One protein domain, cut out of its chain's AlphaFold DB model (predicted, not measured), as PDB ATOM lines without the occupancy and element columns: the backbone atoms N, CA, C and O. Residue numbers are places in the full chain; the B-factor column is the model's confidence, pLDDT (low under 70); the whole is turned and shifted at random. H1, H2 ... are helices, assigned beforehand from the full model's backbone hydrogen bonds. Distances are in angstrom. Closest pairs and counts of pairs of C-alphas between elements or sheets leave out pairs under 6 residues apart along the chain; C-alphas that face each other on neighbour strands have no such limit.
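This is residues 301 to 382 of the 505 residues of an uncharacterized protein of Lentisphaerae bacterium (UniProt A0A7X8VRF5). One long helix, H2, runs through the middle, with two shorter helices, H1 and H3, packed on different sides of it and running opposite ways to it; a fourth helix, H4, sits aslant at H2's first end. A long link, residues 351 to 363, loops out from H3 to H4 at that end, and after H4 the last residues, 376 to 382, fold back toward the other helices. The printed part has 82 residues with four named helices, in the order H1, H2, H3, H4, and no named strand; the class is all helix. It is compact, with a radius of gyration of the C-alphas of 12.8 A, and its outline is elongated, 41 by 24 by 19 A.

H2, residues 317 to 335, is the hub and touches three helices. H3, residues 342 to 350, touches it with 16 pairs of C-alphas within 8 A, the closest being those of Ala 332 and Gln 343, 4.8 A apart. The two form a helical hairpin, at a shallow tilt of 32 degrees, opposite ways. H1, residues 301 to 308, makes another helical hairpin with H2, at a shallow tilt of 15 degrees, opposite ways; the closest C-alphas are those of Leu 305 and Gln 324, 6.1 A apart. H4, residues 364 to 375, touches H2 with its residues 366 to 370 alone, and H2 touches H4 with residues 317 to 318 alone. Their closest C-alphas are those of Leu 317 and Ala 370, 6.8 A apart, and they run the same way at a steep tilt of 60 degrees. With two of these three pairs at a shallow tilt, the helix packing is mostly aligned, but only just. H1 is apart from H3 and from H4, and H3 is apart from H4. In H1, H2, H3 and H4 every O i to N i+4 pair is within hydrogen-bond range.

H2 has 19 residues and is 26.0 A long, from C-alpha 317 at (231.891, 251.309, 172.245) to C-alpha 335 at (233.164, 228.171, 160.383). H3, with 9 residues, is 11.9 A long, and H1, with 8 residues, is 10.4 A long and begins at C-alpha 301 at (236.377, 233.476, 169.229). H4, with 12 residues, is 16.5 A long and ends at C-alpha 375 at (219.303, 250.833, 169.812).

The two C-alphas farthest apart, those of Ala 337 and Arg 362, are 41.4 A apart. The first and last printed C-alphas, of Val 301 and Ala 382, are 13.6 A apart. The links from H1 to H2 and from H2 to H3 are short, and the 13-residue link from H3 to H4 is long. The printed part has no cut. Its mean pLDDT is 93.8, and no printed residue is under 70.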
ATOM      1  N   VAL A 301     237.000 232.284 169.832       97.19
ATOM      2  CA  VAL A 301     236.377 233.476 169.229       97.19
ATOM      3  C   VAL A 301     234.994 233.744 169.835       97.19
ATOM      4  O   VAL A 301     234.695 234.888 170.175       97.19
ATOM      5  N   LEU A 302     234.166 232.716 170.044       97.56
ATOM      6  CA  LEU A 302     232.868 232.858 170.713       97.56
ATOM      7  C   LEU A 302     233.008 233.325 172.173       97.56
ATOM      8  O   LEU A 302     232.191 234.120 172.632       97.56
ATOM      9  N   GLN A 303     234.034 232.885 172.915       96.69
ATOM     10  CA  GLN A 303     234.277 233.398 174.276       96.69
ATOM     11  C   GLN A 303     234.681 234.876 174.253       96.69
ATOM     12  O   GLN A 303     234.208 235.651 175.080       96.69
ATOM     13  N   ALA A 304     235.512 235.281 173.291       96.44
ATOM     14  CA  ALA A 304     235.885 236.681 173.120       96.44
ATOM     15  C   ALA A 304     234.684 237.559 172.741       96.44
ATOM     16  O   ALA A 304     234.547 238.661 173.261       96.44
ATOM     17  N   LEU A 305     233.775 237.071 171.892       97.50
ATOM     18  CA  LEU A 305     232.520 237.765 171.582       97.50
ATOM     19  C   LEU A 305     231.616 237.921 172.812       97.50
ATOM     20  O   LEU A 305     230.984 238.962 172.976       97.50
ATOM     21  N   GLU A 306     231.569 236.923 173.694       95.44
ATOM     22  CA  GLU A 306     230.833 237.008 174.962       95.44
ATOM     23  C   GLU A 306     231.434 238.075 175.890       95.44
ATOM     24  O   GLU A 306     230.698 238.897 176.424       95.44
ATOM     25  N   GLN A 307     232.766 238.145 176.001       95.44
ATOM     26  CA  GLN A 307     233.451 239.205 176.756       95.44
ATOM     27  C   GLN A 307     233.206 240.593 176.155       95.44
ATOM     28  O   GLN A 307     232.919 241.541 176.876       95.44
ATOM     29  N   LEU A 308     233.282 240.725 174.829       95.31
ATOM     30  CA  LEU A 308     233.033 241.994 174.141       95.31
ATOM     31  C   LEU A 308     231.566 242.432 174.218       95.31
ATOM     32  O   LEU A 308     231.282 243.596 173.951       95.31
ATOM     33  N   ALA A 309     230.632 241.527 174.513       92.50
ATOM     34  CA  ALA A 309     229.229 241.870 174.728       92.50
ATOM     35  C   ALA A 309     228.968 242.445 176.131       92.50
ATOM     36  O   ALA A 309     227.907 243.032 176.342       92.50
ATOM     37  N   ASP A 310     229.913 242.304 177.066       91.56
ATOM     38  CA  ASP A 310     229.777 242.818 178.427       91.56
ATOM     39  C   ASP A 310     229.745 244.361 178.424       91.56
ATOM     40  O   ASP A 310     230.713 245.000 177.981       91.56
ATOM     41  N   PRO A 311     228.645 244.991 178.887       86.38
ATOM     42  CA  PRO A 311     228.560 246.442 178.985       86.38
ATOM     43  C   PRO A 311     229.578 247.041 179.964       86.38
ATOM     44  O   PRO A 311     229.960 248.190 179.757       86.38
ATOM     45  N   GLU A 312     230.041 246.280 180.960       90.94
ATOM     46  CA  GLU A 312     230.981 246.728 182.000       90.94
ATOM     47  C   GLU A 312     232.455 246.603 181.581       90.94
ATOM     48  O   GLU A 312     233.359 247.013 182.315       90.94
ATOM     49  N   LEU A 313     232.733 246.049 180.396       92.44
ATOM     50  CA  LEU A 313     234.086 245.993 179.856       92.44
ATOM     51  C   LEU A 313     234.614 247.421 179.636       92.44
ATOM     52  O   LEU A 313     234.053 248.162 178.830       92.44
ATOM     53  N   ASP A 314     235.717 247.788 180.302       90.75
ATOM     54  CA  ASP A 314     236.403 249.079 180.115       90.75
ATOM     55  C   ASP A 314     236.998 249.161 178.704       90.75
ATOM     56  O   ASP A 314     238.180 248.911 178.510       90.75
ATOM     57  N   MET A 315     236.174 249.459 177.701       92.00
ATOM     58  CA  MET A 315     236.540 249.631 176.300       92.00
ATOM     59  C   MET A 315     235.525 250.548 175.619       92.00
ATOM     60  O   MET A 315     234.319 250.408 175.808       92.00
ATOM     61  N   GLU A 316     236.011 251.459 174.779       90.94
ATOM     62  CA  GLU A 316     235.139 252.345 174.008       90.94
ATOM     63  C   GLU A 316     234.202 251.553 173.083       90.94
ATOM     64  O   GLU A 316     234.608 250.573 172.447       90.94
ATOM     65  N   LEU A 317     232.955 252.017 172.962       91.94
ATOM     66  CA  LEU A 317     231.891 251.309 172.245       91.94
ATOM     67  C   LEU A 317     232.253 251.007 170.784       91.94
ATOM     68  O   LEU A 317     232.050 249.888 170.323       91.94
ATOM     69  N   LEU A 318     232.805 251.984 170.058       92.44
ATOM     70  CA  LEU A 318     233.148 251.825 168.641       92.44
ATOM     71  C   LEU A 318     234.288 250.813 168.422       92.44
ATOM     72  O   LEU A 318     234.070 249.865 167.667       92.44
ATOM     73  N   PRO A 319     235.461 250.928 169.082       92.25
ATOM     74  CA  PRO A 319     236.498 249.895 169.036       92.25
ATOM     75  C   PRO A 319     236.004 248.505 169.453       92.25
ATOM     76  O   PRO A 319     236.383 247.505 168.839       92.25
ATOM     77  N   ARG A 320     235.115 248.427 170.452       93.94
ATOM     78  CA  ARG A 320     234.490 247.170 170.881       93.94
ATOM     79  C   ARG A 320     233.640 246.551 169.770       93.94
ATOM     80  O   ARG A 320     233.827 245.382 169.436       93.94
ATOM     81  N   THR A 321     232.754 247.328 169.148       94.62
ATOM     82  CA  THR A 321     231.924 246.872 168.019       94.62
ATOM     83  C   THR A 321     232.763 246.558 166.781       94.62
ATOM     84  O   THR A 321     232.465 245.608 166.061       94.62
ATOM     85  N   TRP A 322     233.856 247.288 166.550       93.69
ATOM     86  CA  TRP A 322     234.821 246.977 165.496       93.69
ATOM     87  C   TRP A 322     235.459 245.595 165.703       93.69
ATOM     88  O   TRP A 322     235.497 244.793 164.769       93.69
ATOM     89  N   LEU A 323     235.888 245.269 166.930       93.88
ATOM     90  CA  LEU A 323     236.415 243.939 167.262       93.88
ATOM     91  C   LEU A 323     235.352 242.855 167.056       93.88
ATOM     92  O   LEU A 323     235.623 241.869 166.369       93.88
ATOM     93  N   GLN A 324     234.134 243.057 167.571       95.81
ATOM     94  CA  GLN A 324     233.018 242.127 167.356       95.81
ATOM     95  C   GLN A 324     232.778 241.876 165.863       95.81
ATOM     96  O   GLN A 324     232.669 240.725 165.443       95.81
ATOM     97  N   LYS A 325     232.776 242.935 165.042       95.69
ATOM     98  CA  LYS A 325     232.604 242.848 163.586       95.69
ATOM     99  C   LYS A 325     233.668 241.951 162.965       95.69
ATOM    100  O   LYS A 325     233.336 241.055 162.195       95.69
ATOM    101  N   ARG A 326     234.943 242.130 163.314       95.00
ATOM    102  CA  ARG A 326     236.042 241.307 162.777       95.00
ATOM    103  C   ARG A 326     235.928 239.841 163.197       95.00
ATOM    104  O   ARG A 326     236.074 238.959 162.356       95.00
ATOM    105  N   LEU A 327     235.613 239.590 164.464       96.38
ATOM    106  CA  LEU A 327     235.455 238.239 165.000       96.38
ATOM    107  C   LEU A 327     234.254 237.498 164.395       96.38
ATOM    108  O   LEU A 327     234.387 236.333 164.024       96.38
ATOM    109  N   LEU A 328     233.115 238.171 164.213       97.50
ATOM    110  CA  LEU A 328     231.942 237.592 163.552       97.50
ATOM    111  C   LEU A 328     232.221 237.247 162.086       97.50
ATOM    112  O   LEU A 328     231.838 236.171 161.638       97.50
ATOM    113  N   ASN A 329     232.952 238.099 161.359       97.38
ATOM    114  CA  ASN A 329     233.369 237.774 159.992       97.38
ATOM    115  C   ASN A 329     234.345 236.577 159.960       97.38
ATOM    116  O   ASN A 329     234.265 235.762 159.049       97.38
ATOM    117  N   PHE A 330     235.213 236.382 160.965       96.62
ATOM    118  CA  PHE A 330     236.013 235.148 161.041       96.62
ATOM    119  C   PHE A 330     235.160 233.894 161.233       96.62
ATOM    120  O   PHE A 330     235.470 232.865 160.633       96.62
ATOM    121  N   LEU A 331     234.093 233.965 162.029       98.00
ATOM    122  CA  LEU A 331     233.163 232.844 162.167       98.00
ATOM    123  C   LEU A 331     232.419 232.569 160.854       98.00
ATOM    124  O   LEU A 331     232.422 231.433 160.390       98.00
ATOM    125  N   ALA A 332     231.875 233.607 160.216       97.94
ATOM    126  CA  ALA A 332     231.124 233.475 158.968       97.94
ATOM    127  C   ALA A 332     231.969 232.937 157.803       97.94
ATOM    128  O   ALA A 332     231.511 232.077 157.054       97.94
ATOM    129  N   ASP A 333     233.209 233.414 157.667       97.44
ATOM    130  CA  ASP A 333     234.080 233.058 156.546       97.44
ATOM    131  C   ASP A 333     234.659 231.641 156.649       97.44
ATOM    132  O   ASP A 333     234.962 231.041 155.623       97.44
ATOM    133  N   ASN A 334     234.911 231.145 157.868       97.56
ATOM    134  CA  ASN A 334     235.728 229.938 158.071       97.56
ATOM    135  C   ASN A 334     235.003 228.850 158.887       97.56
ATOM    136  O   ASN A 334     235.470 227.722 158.936       97.56
ATOM    137  N   PHE A 335     233.870 229.140 159.531       96.75
ATOM    138  CA  PHE A 335     233.164 228.171 160.383       96.75
ATOM    139  C   PHE A 335     231.657 228.079 160.093       96.75
ATOM    140  O   PHE A 335     230.923 227.477 160.875       96.75
ATOM    141  N   SER A 336     231.172 228.606 158.963       94.88
ATOM    142  CA  SER A 336     229.740 228.576 158.614       94.88
ATOM    143  C   SER A 336     229.161 227.169 158.433       94.88
ATOM    144  O   SER A 336     227.960 226.979 158.601       94.88
ATOM    145  N   ALA A 337     229.982 226.161 158.125       92.06
ATOM    146  CA  ALA A 337     229.521 224.775 158.032       92.06
ATOM    147  C   ALA A 337     229.029 224.240 159.395       92.06
ATOM    148  O   ALA A 337     227.996 223.563 159.476       92.06
ATOM    149  N   ASP A 338     229.734 224.590 160.474       90.94
ATOM    150  CA  ASP A 338     229.425 224.185 161.853       90.94
ATOM    151  C   ASP A 338     228.544 225.203 162.592       90.94
ATOM    152  O   ASP A 338     227.781 224.850 163.500       90.94
ATOM    153  N   LEU A 339     228.618 226.468 162.173       93.62
ATOM    154  CA  LEU A 339     227.889 227.600 162.731       93.62
ATOM    155  C   LEU A 339     227.223 228.431 161.616       93.62
ATOM    156  O   LEU A 339     227.640 229.569 161.379       93.62
ATOM    157  N   PRO A 340     226.203 227.896 160.914       94.00
ATOM    158  CA  PRO A 340     225.548 228.605 159.810       94.00
ATOM    159  C   PRO A 340     225.014 229.983 160.204       94.00
ATOM    160  O   PRO A 340     225.110 230.934 159.433       94.00
ATOM    161  N   GLU A 341     224.534 230.112 161.444       94.38
ATOM    162  CA  GLU A 341     223.952 231.337 162.001       94.38
ATOM    163  C   GLU A 341     224.951 232.511 162.034       94.38
ATOM    164  O   GLU A 341     224.553 233.675 162.053       94.38
ATOM    165  N   SER A 342     226.259 232.227 161.990       96.94
ATOM    166  CA  SER A 342     227.299 233.262 161.958       96.94
ATOM    167  C   SER A 342     227.238 234.158 160.720       96.94
ATOM    168  O   SER A 342     227.657 235.315 160.799       96.94
ATOM    169  N   GLN A 343     226.686 233.670 159.603       97.62
ATOM    170  CA  GLN A 343     226.509 234.470 158.388       97.62
ATOM    171  C   GLN A 343     225.522 235.617 158.616       97.62
ATOM    172  O   GLN A 343     225.822 236.761 158.268       97.62
ATOM    173  N   ASP A 344     224.398 235.335 159.278       96.94
ATOM    174  CA  ASP A 344     223.377 236.334 159.594       96.94
ATOM    175  C   ASP A 344     223.918 237.380 160.578       96.94
ATOM    176  O   ASP A 344     223.709 238.583 160.400       96.94
ATOM    177  N   TRP A 345     224.682 236.948 161.589       97.25
ATOM    178  CA  TRP A 345     225.296 237.867 162.556       97.25
ATOM    179  C   TRP A 345     226.324 238.784 161.896       97.25
ATOM    180  O   TRP A 345     226.335 239.989 162.156       97.25
ATOM    181  N   ALA A 346     227.170 238.231 161.019       97.69
ATOM    182  CA  ALA A 346     228.134 239.007 160.250       97.69
ATOM    183  C   ALA A 346     227.421 240.007 159.330       97.69
ATOM    184  O   ALA A 346     227.791 241.180 159.296       97.69
ATOM    185  N   GLN A 347     226.355 239.591 158.641       96.62
ATOM    186  CA  GLN A 347     225.555 240.484 157.806       96.62
ATOM    187  C   GLN A 347     224.935 241.628 158.621       96.62
ATOM    188  O   GLN A 347     224.991 242.779 158.184       96.62
ATOM    189  N   ALA A 348     224.376 241.333 159.798       95.38
ATOM    190  CA  ALA A 348     223.762 242.329 160.670       95.38
ATOM    191  C   ALA A 348     224.787 243.361 161.165       95.38
ATOM    192  O   ALA A 348     224.595 244.563 160.977       95.38
ATOM    193  N   ILE A 349     225.911 242.916 161.737       95.88
ATOM    194  CA  ILE A 349     226.922 243.840 162.274       95.88
ATOM    195  C   ILE A 349     227.653 244.617 161.169       95.88
ATOM    196  O   ILE A 349     228.111 245.740 161.389       95.88
ATOM    197  N   ASN A 350     227.749 244.060 159.956       96.12
ATOM    198  CA  ASN A 350     228.408 244.728 158.835       96.12
ATOM    199  C   ASN A 350     227.681 246.001 158.375       96.12
ATOM    200  O   ASN A 350     228.330 246.863 157.781       96.12
ATOM    201  N   GLN A 351     226.400 246.166 158.726       94.06
ATOM    202  CA  GLN A 351     225.627 247.395 158.494       94.06
ATOM    203  C   GLN A 351     226.100 248.572 159.361       94.06
ATOM    204  O   GLN A 351     225.786 249.723 159.066       94.06
ATOM    205  N   ILE A 352     226.868 248.303 160.420       93.94
ATOM    206  CA  ILE A 352     227.405 249.338 161.300       93.94
ATOM    207  C   ILE A 352     228.743 249.826 160.760       93.94
ATOM    208  O   ILE A 352     229.708 249.058 160.607       93.94
ATOM    209  N   ASN A 353     228.804 251.132 160.495       92.50
ATOM    210  CA  ASN A 353     230.051 251.803 160.172       92.50
ATOM    211  C   ASN A 353     230.873 252.002 161.451       92.50
ATOM    212  O   ASN A 353     230.482 252.759 162.333       92.50
ATOM    213  N   THR A 354     232.006 251.311 161.540       90.50
ATOM    214  CA  THR A 354     232.941 251.389 162.674       90.50
ATOM    215  C   THR A 354     234.235 252.126 162.320       90.50
ATOM    216  O   THR A 354     235.065 252.343 163.200       90.50
ATOM    217  N   ASP A 355     234.380 252.567 161.067       90.44
ATOM    218  CA  ASP A 355     235.518 253.346 160.580       90.44
ATOM    219  C   ASP A 355     235.212 254.841 160.785       90.44
ATOM    220  O   ASP A 355     234.898 255.583 159.857       90.44
ATOM    221  N   LEU A 356     235.202 255.252 162.056       92.12
ATOM    222  CA  LEU A 356     234.825 256.589 162.520       92.12
ATOM    223  C   LEU A 356     235.882 257.142 163.493       92.12
ATOM    224  O   LEU A 356     236.608 256.350 164.103       92.12
ATOM    225  N   PRO A 357     235.950 258.473 163.703       92.00
ATOM    226  CA  PRO A 357     236.929 259.133 164.578       92.00
ATOM    227  C   PRO A 357     236.660 258.900 166.080       92.00
ATOM    228  O   PRO A 357     236.451 259.829 166.856       92.00
ATOM    229  N   TRP A 358     236.668 257.643 166.520       91.56
ATOM    230  CA  TRP A 358     236.220 257.193 167.844       91.56
ATOM    231  C   TRP A 358     236.986 257.798 169.030       91.56
ATOM    232  O   TRP A 358     236.459 257.814 170.139       91.56
ATOM    233  N   MET A 359     238.204 258.313 168.818       91.62
ATOM    234  CA  MET A 359     238.972 259.013 169.858       91.62
ATOM    235  C   MET A 359     238.388 260.395 170.199       91.62
ATOM    236  O   MET A 359     238.726 260.945 171.246       91.62
ATOM    237  N   ASN A 360     237.501 260.940 169.356       92.62
ATOM    238  CA  ASN A 360     236.636 262.072 169.682       92.62
ATOM    239  C   ASN A 360     235.200 261.558 169.934       92.62
ATOM    240  O   ASN A 360     234.398 261.459 169.001       92.62
ATOM    241  N   PRO A 361     234.826 261.256 171.192       90.25
ATOM    242  CA  PRO A 361     233.492 260.746 171.513       90.25
ATOM    243  C   PRO A 361     232.372 261.775 171.285       90.25
ATOM    244  O   PRO A 361     231.194 261.415 171.299       90.25
ATOM    245  N   ARG A 362     232.710 263.059 171.090       92.00
ATOM    246  CA  ARG A 362     231.739 264.130 170.830       92.00
ATOM    247  C   ARG A 362     231.414 264.297 169.347       92.00
ATOM    248  O   ARG A 362     230.377 264.888 169.047       92.00
ATOM    249  N   HIS A 363     232.212 263.700 168.459       96.00
ATOM    250  CA  HIS A 363     232.008 263.755 167.015       96.00
ATOM    251  C   HIS A 363     230.588 263.335 166.615       96.00
ATOM    252  O   HIS A 363     230.147 262.251 167.021       96.00
ATOM    253  N   PRO A 364     229.857 264.126 165.796       95.44
ATOM    254  CA  PRO A 364     228.466 263.838 165.445       95.44
ATOM    255  C   PRO A 364     228.255 262.421 164.900       95.44
ATOM    256  O   PRO A 364     227.336 261.726 165.333       95.44
ATOM    257  N   LEU A 365     229.153 261.950 164.024       95.69
ATOM    258  CA  LEU A 365     229.087 260.587 163.480       95.69
ATOM    259  C   LEU A 365     229.347 259.505 164.539       95.69
ATOM    260  O   LEU A 365     228.715 258.452 164.500       95.69
ATOM    261  N   VAL A 366     230.242 259.757 165.500       95.44
ATOM    262  CA  VAL A 366     230.539 258.813 166.591       95.44
ATOM    263  C   VAL A 366     229.339 258.707 167.522       95.44
ATOM    264  O   VAL A 366     228.913 257.598 167.838       95.44
ATOM    265  N   ARG A 367     228.735 259.843 167.890       95.06
ATOM    266  CA  ARG A 367     227.515 259.884 168.707       95.06
ATOM    267  C   ARG A 367     226.350 259.182 168.023       95.06
ATOM    268  O   ARG A 367     225.712 258.334 168.637       95.06
ATOM    269  N   GLN A 368     226.113 259.476 166.745       95.19
ATOM    270  CA  GLN A 368     225.065 258.820 165.968       95.19
ATOM    271  C   GLN A 368     225.298 257.306 165.880       95.19
ATOM    272  O   GLN A 368     224.370 256.522 166.069       95.19
ATOM    273  N   CYS A 369     226.535 256.875 165.627       95.25
ATOM    274  CA  CYS A 369     226.870 255.456 165.593       95.25
ATOM    275  C   CYS A 369     226.674 254.791 166.959       95.25
ATOM    276  O   CYS A 369     226.122 253.696 167.025       95.25
ATOM    277  N   ALA A 370     227.079 255.445 168.048       94.25
ATOM    278  CA  ALA A 370     226.881 254.947 169.403       94.25
ATOM    279  C   ALA A 370     225.390 254.794 169.746       94.25
ATOM    280  O   ALA A 370     224.991 253.768 170.294       94.25
ATOM    281  N   GLU A 371     224.554 255.763 169.362       93.62
ATOM    282  CA  GLU A 371     223.097 255.670 169.502       93.62
ATOM    283  C   GLU A 371     222.516 254.518 168.674       93.62
ATOM    284  O   GLU A 371     221.668 253.774 169.168       93.62
ATOM    285  N   ASN A 372     222.988 254.334 167.438       93.38
ATOM    286  CA  ASN A 372     222.552 253.236 166.576       93.38
ATOM    287  C   ASN A 372     222.929 251.872 167.165       93.38
ATOM    288  O   ASN A 372     222.087 250.978 167.195       93.38
ATOM    289  N   ILE A 373     224.157 251.723 167.676       92.12
ATOM    290  CA  ILE A 373     224.607 250.500 168.356       92.12
ATOM    291  C   ILE A 373     223.757 250.251 169.608       92.12
ATOM    292  O   ILE A 373     223.294 249.136 169.811       92.12
ATOM    293  N   GLY A 374     223.502 251.282 170.421       88.31
ATOM    294  CA  GLY A 374     222.702 251.153 171.642       88.31
ATOM    295  C   GLY A 374     221.223 250.829 171.400       88.31
ATOM    296  O   GLY A 374     220.576 250.256 172.274       88.31
ATOM    297  N   ARG A 375     220.676 251.183 170.228       88.31
ATOM    298  CA  ARG A 375     219.303 250.833 169.812       88.31
ATOM    299  C   ARG A 375     219.209 249.493 169.088       88.31
ATOM    300  O   ARG A 375     218.107 248.957 168.979       88.31
ATOM    301  N   ALA A 376     220.315 248.986 168.550       86.06
ATOM    302  CA  ALA A 376     220.328 247.708 167.860       86.06
ATOM    303  C   ALA A 376     220.035 246.569 168.846       86.06
ATOM    304  O   ALA A 376     220.493 246.573 169.988       86.06
ATOM    305  N   ALA A 377     219.281 245.568 168.390       82.94
ATOM    306  CA  ALA A 377     219.231 244.295 169.094       82.94
ATOM    307  C   ALA A 377     220.644 243.671 169.130       82.94
ATOM    308  O   ALA A 377     221.447 243.950 168.233       82.94
ATOM    309  N   PRO A 378     220.955 242.816 170.123       89.12
ATOM    310  CA  PRO A 378     222.210 242.071 170.133       89.12
ATOM    311  C   PRO A 378     222.444 241.366 168.791       89.12
ATOM    312  O   PRO A 378     221.546 240.697 168.280       89.12
ATOM    313  N   PHE A 379     223.647 241.508 168.219       91.38
ATOM    314  CA  PHE A 379     223.974 240.928 166.904       91.38
ATOM    315  C   PHE A 379     223.952 239.398 166.895       91.38
ATOM    316  O   PHE A 379     223.836 238.795 165.834       91.38
ATOM    317  N   TYR A 380     224.094 238.785 168.068       93.94
ATOM    318  CA  TYR A 380     224.127 237.347 168.281       93.94
ATOM    319  C   TYR A 380     223.427 236.992 169.601       93.94
ATOM    320  O   TYR A 380     223.356 237.828 170.509       93.94
ATOM    321  N   PRO A 381     222.891 235.763 169.721       93.12
ATOM    322  CA  PRO A 381     222.247 235.289 170.941       93.12
ATOM    323  C   PRO A 381     223.280 234.946 172.029       93.12
ATOM    324  O   PRO A 381     224.486 235.126 171.861       93.12
ATOM    325  N   ALA A 382     222.808 234.392 173.147       92.25
ATOM    326  CA  ALA A 382     223.685 233.782 174.143       92.25
ATOM    327  C   ALA A 382     224.549 232.677 173.503       92.25
ATOM    328  O   ALA A 382     224.035 231.764 172.855       92.25
TER     329      ALA A 382